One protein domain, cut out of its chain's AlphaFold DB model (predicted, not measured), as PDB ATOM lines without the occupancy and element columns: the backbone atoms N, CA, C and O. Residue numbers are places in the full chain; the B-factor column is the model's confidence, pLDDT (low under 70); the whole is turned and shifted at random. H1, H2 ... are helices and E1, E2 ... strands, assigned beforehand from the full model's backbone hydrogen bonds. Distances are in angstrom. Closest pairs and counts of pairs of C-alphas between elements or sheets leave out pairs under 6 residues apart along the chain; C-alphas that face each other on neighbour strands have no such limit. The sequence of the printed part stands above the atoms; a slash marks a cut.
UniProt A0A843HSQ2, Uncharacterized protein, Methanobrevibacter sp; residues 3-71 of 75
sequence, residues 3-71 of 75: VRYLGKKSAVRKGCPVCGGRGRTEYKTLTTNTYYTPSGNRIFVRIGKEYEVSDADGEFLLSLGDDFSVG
ATOM      1  N   VAL A   3     -14.694  -8.685  -3.244       86.50
ATOM      2  CA  VAL A   3     -13.532  -8.518  -2.375       86.50
ATOM      3  C   VAL A   3     -12.553  -7.543  -3.019       86.50
ATOM      4  O   VAL A   3     -12.138  -7.704  -4.168       86.50
ATOM      5  N   ARG A   4     -12.142  -6.528  -2.263       86.50
ATOM      6  CA  ARG A   4     -11.124  -5.555  -2.646       86.50
ATOM      7  C   ARG A   4      -9.814  -5.859  -1.939       86.50
ATOM      8  O   ARG A   4      -9.748  -5.861  -0.712       86.50
ATOM      9  N   TYR A   5      -8.751  -6.064  -2.713       86.38
ATOM     10  CA  TYR A   5      -7.410  -6.275  -2.165       86.38
ATOM     11  C   TYR A   5      -6.739  -4.930  -1.876       86.38
ATOM     12  O   TYR A   5      -6.443  -4.169  -2.795       86.38
ATOM     13  N   LEU A   6      -6.492  -4.621  -0.608       82.81
ATOM     14  CA  LEU A   6      -5.844  -3.386  -0.154       82.81
ATOM     15  C   LEU A   6      -4.312  -3.474  -0.215       82.81
ATOM     16  O   LEU A   6      -3.634  -2.449  -0.306       82.81
ATOM     17  N   GLY A   7      -3.772  -4.694  -0.286       78.25
ATOM     18  CA  GLY A   7      -2.348  -4.942  -0.470       78.25
ATOM     19  C   GLY A   7      -1.615  -5.275   0.820       78.25
ATOM     20  O   GLY A   7      -1.849  -4.683   1.866       78.25
ATOM     21  N   LYS A   8      -0.648  -6.189   0.734       75.25
ATOM     22  CA  LYS A   8       0.205  -6.558   1.868       75.25
ATOM     23  C   LYS A   8       1.416  -5.647   1.997       75.25
ATOM     24  O   LYS A   8       2.101  -5.375   1.007       75.25
ATOM     25  N   LYS A   9       1.755  -5.258   3.229       70.25
ATOM     26  CA  LYS A   9       3.077  -4.706   3.554       70.25
ATOM     27  C   LYS A   9       4.065  -5.857   3.709       70.25
ATOM     28  O   LYS A   9       3.975  -6.623   4.662       70.25
ATOM     29  N   SER A  10       5.030  -5.948   2.803       66.69
ATOM     30  CA  SER A  10       6.111  -6.930   2.892       66.69
ATOM     31  C   SER A  10       7.433  -6.251   3.206       66.69
ATOM     32  O   SER A  10       7.753  -5.179   2.685       66.69
ATOM     33  N   ALA A  11       8.209  -6.894   4.076       64.38
ATOM     34  CA  ALA A  11       9.571  -6.495   4.378       64.38
ATOM     35  C   ALA A  11      10.461  -6.815   3.172       64.38
ATOM     36  O   ALA A  11      10.771  -7.972   2.893       64.38
ATOM     37  N   VAL A  12      10.879  -5.783   2.447       65.00
ATOM     38  CA  VAL A  12      11.862  -5.915   1.375       65.00
ATOM     39  C   VAL A  12      13.234  -5.659   1.984       65.00
ATOM     40  O   VAL A  12      13.542  -4.550   2.426       65.00
ATOM     41  N   ARG A  13      14.081  -6.692   2.018       60.22
ATOM     42  CA  ARG A  13      15.491  -6.523   2.389       60.22
ATOM     43  C   ARG A  13      16.228  -5.874   1.225       60.22
ATOM     44  O   ARG A  13      16.490  -6.524   0.218       60.22
ATOM     45  N   LYS A  14      16.603  -4.604   1.379       59.62
ATOM     46  CA  LYS A  14      17.599  -3.969   0.515       59.62
ATOM     47  C   LYS A  14      18.942  -3.963   1.225       59.62
ATOM     48  O   LYS A  14      19.164  -3.175   2.138       59.62
ATOM     49  N   GLY A  15      19.843  -4.834   0.791       60.06
ATOM     50  CA  GLY A  15      21.257  -4.825   1.156       60.06
ATOM     51  C   GLY A  15      22.083  -5.194  -0.069       60.06
ATOM     52  O   GLY A  15      21.619  -5.973  -0.899       60.06
ATOM     53  N   CYS A  16      23.270  -4.608  -0.220       61.25
ATOM     54  CA  CYS A  16      24.171  -4.988  -1.304       61.25
ATOM     55  C   CYS A  16      24.787  -6.356  -0.960       61.25
ATOM     56  O   CYS A  16      25.523  -6.434   0.027       61.25
ATOM     57  N   PRO A  17      24.521  -7.423  -1.738       61.16
ATOM     58  CA  PRO A  17      25.063  -8.752  -1.454       61.16
ATOM     59  C   PRO A  17      26.592  -8.815  -1.605       61.16
ATOM     60  O   PRO A  17      27.204  -9.757  -1.122       61.16
ATOM     61  N   VAL A  18      27.207  -7.815  -2.251       63.59
ATOM     62  CA  VAL A  18      28.641  -7.790  -2.578       63.59
ATOM     63  C   VAL A  18      29.479  -7.070  -1.517       63.59
ATOM     64  O   VAL A  18      30.562  -7.533  -1.185       63.59
ATOM     65  N   CYS A  19      29.002  -5.950  -0.962       68.38
ATOM     66  CA  CYS A  19      29.789  -5.145  -0.015       68.38
ATOM     67  C   CYS A  19      29.332  -5.244   1.451       68.38
ATOM     68  O   CYS A  19      29.893  -4.563   2.304       68.38
ATOM     69  N   GLY A  20      28.310  -6.051   1.767       57.44
ATOM     70  CA  GLY A  20      27.874  -6.297   3.152       57.44
ATOM     71  C   GLY A  20      27.281  -5.080   3.874       57.44
ATOM     72  O   GLY A  20      27.059  -5.125   5.085       57.44
ATOM     73  N   GLY A  21      27.014  -3.983   3.153       61.94
ATOM     74  CA  GLY A  21      26.409  -2.780   3.717       61.94
ATOM     75  C   GLY A  21      25.093  -3.120   4.418       61.94
ATOM     76  O   GLY A  21      24.228  -3.753   3.809       61.94
ATOM     77  N   ARG A  22      24.967  -2.720   5.697       59.53
ATOM     78  CA  ARG A  22      23.828  -3.030   6.584       59.53
ATOM     79  C   ARG A  22      22.509  -2.836   5.841       59.53
ATOM     80  O   ARG A  22      22.080  -1.705   5.613       59.53
ATOM     81  N   GLY A  23      21.891  -3.948   5.453       60.50
ATOM     82  CA  GLY A  23      20.653  -3.915   4.696       60.50
ATOM     83  C   GLY A  23      19.559  -3.277   5.538       60.50
ATOM     84  O   GLY A  23      19.250  -3.764   6.627       60.50
ATOM     85  N   ARG A  24      18.987  -2.171   5.064       61.75
ATOM     86  CA  ARG A  24      17.807  -1.592   5.707       61.75
ATOM     87  C   ARG A  24      16.604  -2.433   5.295       61.75
ATOM     88  O   ARG A  24      16.432  -2.761   4.121       61.75
ATOM     89  N   THR A  25      15.797  -2.813   6.278       63.28
ATOM     90  CA  THR A  25      14.501  -3.438   6.009       63.28
ATOM     91  C   THR A  25      13.521  -2.315   5.711       63.28
ATOM     92  O   THR A  25      13.243  -1.500   6.587       63.28
ATOM     93  N   GLU A  26      13.045  -2.236   4.472       67.31
ATOM     94  CA  GLU A  26      11.994  -1.296   4.082       67.31
ATOM     95  C   GLU A  26      10.671  -2.055   3.965       67.31
ATOM     96  O   GLU A  26      10.609  -3.120   3.350       67.31
ATOM     97  N   TYR A  27       9.601  -1.504   4.530       65.56
ATOM     98  CA  TYR A  27       8.256  -2.039   4.339       65.56
ATOM     99  C   TYR A  27       7.668  -1.426   3.069       65.56
ATOM    100  O   TYR A  27       7.487  -0.211   2.997       65.56
ATOM    101  N   LYS A  28       7.379  -2.253   2.060       69.00
ATOM    102  CA  LYS A  28       6.714  -1.818   0.824       69.00
ATOM    103  C   LYS A  28       5.400  -2.557   0.637       69.00
ATOM    104  O   LYS A  28       5.310  -3.748   0.933       69.00
ATOM    105  N   THR A  29       4.398  -1.855   0.121       70.56
ATOM    106  CA  THR A  29       3.127  -2.470  -0.261       70.56
ATOM    107  C   THR A  29       3.296  -3.214  -1.587       70.56
ATOM    108  O   THR A  29       3.835  -2.660  -2.546       70.56
ATOM    109  N   LEU A  30       2.877  -4.478  -1.645       70.19
ATOM    110  CA  LEU A  30       3.006  -5.326  -2.833       70.19
ATOM    111  C   LEU A  30       1.869  -5.094  -3.828       70.19
ATOM    112  O   LEU A  30       0.758  -5.566  -3.610       70.19
ATOM    113  N   THR A  31       2.170  -4.437  -4.950       69.81
ATOM    114  CA  THR A  31       1.200  -4.018  -5.983       69.81
ATOM    115  C   THR A  31       0.335  -5.147  -6.552       69.81
ATOM    116  O   THR A  31      -0.779  -4.888  -7.012       69.81
ATOM    117  N   THR A  32       0.814  -6.389  -6.499       78.56
ATOM    118  CA  THR A  32       0.152  -7.539  -7.112       78.56
ATOM    119  C   THR A  32       0.435  -8.816  -6.327       78.56
ATOM    120  O   THR A  32       1.580  -9.036  -5.931       78.56
ATOM    121  N   ASN A  33      -0.571  -9.679  -6.167       83.19
ATOM    122  CA  ASN A  33      -0.391 -11.039  -5.662       83.19
ATOM    123  C   ASN A  33      -1.211 -12.063  -6.468       83.19
ATOM    124  O   ASN A  33      -2.182 -11.708  -7.136       83.19
ATOM    125  N   THR A  34      -0.801 -13.333  -6.443       86.69
ATOM    126  CA  THR A  34      -1.529 -14.430  -7.106       86.69
ATOM    127  C   THR A  34      -1.924 -15.472  -6.076       86.69
ATOM    128  O   THR A  34      -1.062 -15.974  -5.360       86.69
ATOM    129  N   TYR A  35      -3.208 -15.821  -6.036       86.94
ATOM    130  CA  TYR A  35      -3.748 -16.817  -5.116       86.94
ATOM    131  C   TYR A  35      -4.320 -18.007  -5.875       86.94
ATOM    132  O   TYR A  35      -4.937 -17.852  -6.932       86.94
ATOM    133  N   TYR A  36      -4.111 -19.192  -5.312       89.19
ATOM    134  CA  TYR A  36      -4.745 -20.427  -5.747       89.19
ATOM    135  C   TYR A  36      -5.842 -20.741  -4.747       89.19
ATOM    136  O   TYR A  36      -5.572 -20.950  -3.568       89.19
ATOM    137  N   THR A  37      -7.073 -20.684  -5.223       87.69
ATOM    138  CA  THR A  37      -8.258 -20.867  -4.392       87.69
ATOM    139  C   THR A  37      -8.602 -22.346  -4.224       87.69
ATOM    140  O   THR A  37      -8.223 -23.158  -5.076       87.69
ATOM    141  N   PRO A  38      -9.338 -22.720  -3.163       85.19
ATOM    142  CA  PRO A  38      -9.815 -24.090  -2.978       85.19
ATOM    143  C   PRO A  38     -10.729 -24.564  -4.118       85.19
ATOM    144  O   PRO A  38     -10.745 -25.754  -4.419       85.19
ATOM    145  N   SER A  39     -11.412 -23.653  -4.819       85.62
ATOM    146  CA  SER A  39     -12.165 -23.972  -6.039       85.62
ATOM    147  C   SER A  39     -11.288 -24.310  -7.255       85.62
ATOM    148  O   SER A  39     -11.812 -24.593  -8.329       85.62
ATOM    149  N   GLY A  40      -9.957 -24.285  -7.121       86.50
ATOM    150  CA  GLY A  40      -9.006 -24.559  -8.201       86.50
ATOM    151  C   GLY A  40      -8.747 -23.363  -9.120       86.50
ATOM    152  O   GLY A  40      -7.963 -23.467 -10.065       86.50
ATOM    153  N   ASN A  41      -9.355 -22.208  -8.840       85.31
ATOM    154  CA  ASN A  41      -9.175 -21.000  -9.634       85.31
ATOM    155  C   ASN A  41      -7.883 -20.277  -9.248       85.31
ATOM    156  O   ASN A  41      -7.538 -20.156  -8.067       85.31
ATOM    157  N   ARG A  42      -7.197 -19.726 -10.253       88.62
ATOM    158  CA  ARG A  42      -6.052 -18.834 -10.052       88.62
ATOM    159  C   ARG A  42      -6.508 -17.381 -10.152       88.62
ATOM    160  O   ARG A  42      -6.848 -16.920 -11.238       88.62
ATOM    161  N   ILE A  43      -6.453 -16.648  -9.043       86.56
ATOM    162  CA  ILE A  43      -6.878 -15.246  -8.977       86.56
ATOM    163  C   ILE A  43      -5.652 -14.337  -8.954       86.56
ATOM    164  O   ILE A  43      -4.775 -14.464  -8.101       86.56
ATOM    165  N   PHE A  44      -5.600 -13.399  -9.899       87.44
ATOM    166  CA  PHE A  44      -4.560 -12.375  -9.969       87.44
ATOM    167  C   PHE A  44      -5.076 -11.061  -9.381       87.44
ATOM    168  O   PHE A  44      -5.764 -10.286 -10.061       87.44
ATOM    169  N   VAL A  45      -4.740 -10.808  -8.118       86.69
ATOM    170  CA  VAL A  45      -5.187  -9.609  -7.411       86.69
ATOM    171  C   VAL A  45      -4.187  -8.466  -7.563       86.69
ATOM    172  O   VAL A  45      -2.974  -8.634  -7.447       86.69
ATOM    173  N   ARG A  46      -4.711  -7.277  -7.831       85.06
ATOM    174  CA  ARG A  46      -3.991  -6.009  -7.922       85.06
ATOM    175  C   ARG A  46      -4.468  -5.124  -6.785       85.06
ATOM    176  O   ARG A  46      -5.655  -5.126  -6.462       85.06
ATOM    177  N   ILE A  47      -3.546  -4.366  -6.204       86.94
ATOM    178  CA  ILE A  47      -3.870  -3.426  -5.129       86.94
ATOM    179  C   ILE A  47      -4.975  -2.467  -5.566       86.94
ATOM    180  O   ILE A  47      -4.958  -1.927  -6.672       86.94
ATOM    181  N   GLY A  48      -5.902  -2.227  -4.645       84.31
ATOM    182  CA  GLY A  48      -6.973  -1.254  -4.759       84.31
ATOM    183  C   GLY A  48      -8.099  -1.679  -5.690       84.31
ATOM    184  O   GLY A  48      -9.071  -0.930  -5.782       84.31
ATOM    185  N   LYS A  49      -7.995  -2.844  -6.342       86.38
ATOM    186  CA  LYS A  49      -8.981  -3.354  -7.293       86.38
ATOM    187  C   LYS A  49      -9.958  -4.318  -6.615       86.38
ATOM    188  O   LYS A  49      -9.567  -5.120  -5.767       86.38
ATOM    189  N   GLU A  50     -11.220  -4.206  -7.009       88.25
ATOM    190  CA  GLU A  50     -12.311  -5.094  -6.619       88.25
ATOM    191  C   GLU A  50     -12.382  -6.312  -7.537       88.25
ATOM    192  O   GLU A  50     -12.107  -6.232  -8.741       88.25
ATOM    193  N   TYR A  51     -12.737  -7.443  -6.941       86.50
ATOM    194  CA  TYR A  51     -12.834  -8.736  -7.590       86.50
ATOM    195  C   TYR A  51     -14.129  -9.410  -7.170       86.50
ATOM    196  O   TYR A  51     -14.402  -9.549  -5.978       86.50
ATOM    197  N   GLU A  52     -14.903  -9.848  -8.153       90.06
ATOM    198  CA  GLU A  52     -16.048 -10.716  -7.915       90.06
ATOM    199  C   GLU A  52     -15.554 -12.156  -7.763       90.06
ATOM    200  O   GLU A  52     -14.842 -12.680  -8.624       90.06
ATOM    201  N   VAL A  53     -15.888 -12.767  -6.630       87.06
ATOM    202  CA  VAL A  53     -15.483 -14.125  -6.261       87.06
ATOM    203  C   VAL A  53     -16.660 -14.876  -5.641       87.06
ATOM    204  O   VAL A  53     -17.643 -14.276  -5.182       87.06
ATOM    205  N   SER A  54     -16.557 -16.206  -5.633       89.75
ATOM    206  CA  SER A  54     -17.478 -17.057  -4.879       89.75
ATOM    207  C   SER A  54     -17.328 -16.801  -3.374       89.75
ATOM    208  O   SER A  54     -16.269 -16.357  -2.930       89.75
ATOM    209  N   ASP A  55     -18.364 -17.077  -2.583       88.81
ATOM    210  CA  ASP A  55     -18.304 -16.896  -1.126       88.81
ATOM    211  C   ASP A  55     -17.180 -17.731  -0.492       88.81
ATOM    212  O   ASP A  55     -16.394 -17.202   0.288       88.81
ATOM    213  N   ALA A  56     -17.002 -18.984  -0.928       89.38
ATOM    214  CA  ALA A  56     -15.925 -19.854  -0.445       89.38
ATOM    215  C   ALA A  56     -14.522 -19.300  -0.761       89.38
ATOM    216  O   ALA A  56     -13.627 -19.329   0.089       89.38
ATOM    217  N   ASP A  57     -14.322 -18.770  -1.971       88.75
ATOM    218  CA  ASP A  57     -13.048 -18.158  -2.356       88.75
ATOM    219  C   ASP A  57     -12.821 -16.837  -1.612       88.75
ATOM    220  O   ASP A  57     -11.693 -16.528  -1.231       88.75
ATOM    221  N   GLY A  58     -13.882 -16.063  -1.381       88.19
ATOM    222  CA  GLY A  58     -13.838 -14.823  -0.615       88.19
ATOM    223  C   GLY A  58     -13.457 -15.053   0.845       88.19
ATOM    224  O   GLY A  58     -12.536 -14.402   1.337       88.19
ATOM    225  N   GLU A  59     -14.087 -16.022   1.514       88.94
ATOM    226  CA  GLU A  59     -13.725 -16.433   2.876       88.94
ATOM    227  C   GLU A  59     -12.276 -16.924   2.951       88.94
ATOM    228  O   GLU A  59     -11.529 -16.527   3.848       88.94
ATOM    229  N   PHE A  60     -11.839 -17.722   1.970       89.44
ATOM    230  CA  PHE A  60     -10.445 -18.141   1.870       89.44
ATOM    231  C   PHE A  60      -9.500 -16.939   1.760       89.44
ATOM    232  O   PHE A  60      -8.549 -16.851   2.532       89.44
ATOM    233  N   LEU A  61      -9.763 -15.989   0.856       86.44
ATOM    234  CA  LEU A  61      -8.917 -14.806   0.674       86.44
ATOM    235  C   LEU A  61      -8.845 -13.952   1.948       86.44
ATOM    236  O   LEU A  61      -7.752 -13.548   2.342       86.44
ATOM    237  N   LEU A  62      -9.975 -13.745   2.630       85.75
ATOM    238  CA  LEU A  62     -10.024 -13.048   3.919       85.75
ATOM    239  C   LEU A  62      -9.236 -13.795   5.013       85.75
ATOM    240  O   LEU A  62      -8.607 -13.164   5.860       85.75
ATOM    241  N   SER A  63      -9.212 -15.132   4.976       86.44
ATOM    242  CA  SER A  63      -8.498 -15.961   5.960       86.44
ATOM    243  C   SER A  63      -6.969 -15.928   5.837       86.44
ATOM    244  O   SER A  63      -6.271 -16.252   6.799       86.44
ATOM    245  N   LEU A  64      -6.418 -15.511   4.689       82.25
ATOM    246  CA  LEU A  64      -4.968 -15.517   4.440       82.25
ATOM    247  C   LEU A  64      -4.187 -14.491   5.285       82.25
ATOM    248  O   LEU A  64      -2.954 -14.451   5.225       82.25
ATOM    249  N   GLY A  65      -4.882 -13.655   6.067       68.31
ATOM    250  CA  GLY A  65      -4.274 -12.564   6.834       68.31
ATOM    251  C   GLY A  65      -3.674 -11.481   5.934       68.31
ATOM    252  O   GLY A  65      -2.781 -10.737   6.341       68.31
ATOM    253  N   ASP A  66      -4.121 -11.445   4.683       76.31
ATOM    254  CA  ASP A  66      -3.839 -10.390   3.729       76.31
ATOM    255  C   ASP A  66      -4.882  -9.275   3.870       76.31
ATOM    256  O   ASP A  66      -5.996  -9.489   4.344       76.31
ATOM    257  N   ASP A  67      -4.498  -8.064   3.480       81.81
ATOM    258  CA  ASP A  67      -5.322  -6.871   3.653       81.81
ATOM    259  C   ASP A  67      -6.410  -6.865   2.568       81.81
ATOM    260  O   ASP A  67      -6.213  -6.404   1.441       81.81
ATOM    261  N   PHE A  68      -7.540  -7.490   2.881       83.12
ATOM    262  CA  PHE A  68      -8.724  -7.575   2.038       83.12
ATOM    263  C   PHE A  68      -9.889  -6.860   2.720       83.12
ATOM    264  O   PHE A  68     -10.041  -6.893   3.937       83.12
ATOM    265  N   SER A  69     -10.736  -6.221   1.920       82.44
ATOM    266  CA  SER A  69     -11.967  -5.576   2.376       82.44
ATOM    267  C   SER A  69     -13.139  -6.084   1.556       82.44
ATOM    268  O   SER A  69     -13.002  -6.330   0.358       82.44
ATOM    269  N   VAL A  70     -14.283  -6.269   2.203       81.19
ATOM    270  CA  VAL A  70     -15.518  -6.645   1.518       81.19
ATOM    271  C   VAL A  70     -16.171  -5.365   1.014       81.19
ATOM    272  O   VAL A  70     -16.360  -4.424   1.783       81.19
ATOM    273  N   GLY A  71     -16.449  -5.310  -0.285       69.62
ATOM    274  CA  GLY A  71     -17.242  -4.239  -0.873       69.62
ATOM    275  C   GLY A  71     -18.708  -4.648  -0.869       69.62
ATOM    276  O   GLY A  71     -19.060  -5.653  -1.484       69.62
TER     277      GLY A  71
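Overview. This is residues 3 to 71 of the 75 residues of an uncharacterized protein of Methanobrevibacter sp (UniProt A0A843HSQ2). A small head of three short strands, E6, E1 and E7, with H1 over one face and the hairpin E4 and E5 beside it, bears a long hairpin arm, E2 and E3, whose tip, residues 16 to 21, sticks out. The 69 printed residues hold one named helix and seven named strands, in the order E1 E2 E3 E4 E5 E6 H1 E7. The class is mixed; the three sheets, E6 - E1 - E7, E2 - E3 and E4 - E5, are antiparallel. The whole is loose, a rod spanning 49 by 23 by 17 A, with a radius of gyration of the C-alphas of 15.5 A.

Arrangement. E1, residues 3 to 5, is the inner strand between E7, residues 68 to 70, with N 4 and O 69 at 2.8 A, and E6, residues 50 to 52, with N 3 and O 51 at 2.9 A. E2, residues 9 to 14, and E3, residues 24 to 29, form a hairpin, with N 12 and O 26 at 2.8 A. E3 runs on into E4, residues 32 to 36, at 72 degrees. E4 and E5, residues 42 to 46, form a hairpin, with N 33 and O 45 at 2.9 A. The closest C-alphas of E1 and E5 are those of Tyr 5 and Val 45, 6.6 A apart. H1, residues 55 to 63, is on the sheet of E6, E1 and E7 at a height of 9.3 A, over E1 and, only just, with 3 C-alphas, over E7. It runs slantwise to the strands, only just, at 31 degrees to E1 on the local plane. Its closest C-alphas to E7 are those of Leu 62 and Phe 68, 5.9 A. E6, H1 and E7 form a split strand-helix-strand unit, two strands running the same way with E1 between them; its crossover is right-handed. E4 and H1 are near each other. In H1 every O i to N i+4 pair is within hydrogen-bond range.

Along the chain. E1 begins at C-alpha 3, (-13.532, -8.518, -2.375), and E7 ends at C-alpha 70, (-15.518, -6.645, 1.518). From first to last C-alpha E2 measures 14.9 A, E3 15.9 A, E4 13.9 A, E5 13.2 A and H1 12.1 A; E1, E6 and E7 are shorter.

Size, cuts and confidence. The C-alphas farthest apart, of Cys 19 and Asp 55, are 49.5 A apart. The printed part has no cut and no long link. Mean pLDDT of the printed part is 78.0; residues 10 to 28, 31, 65 and 71 are under 70.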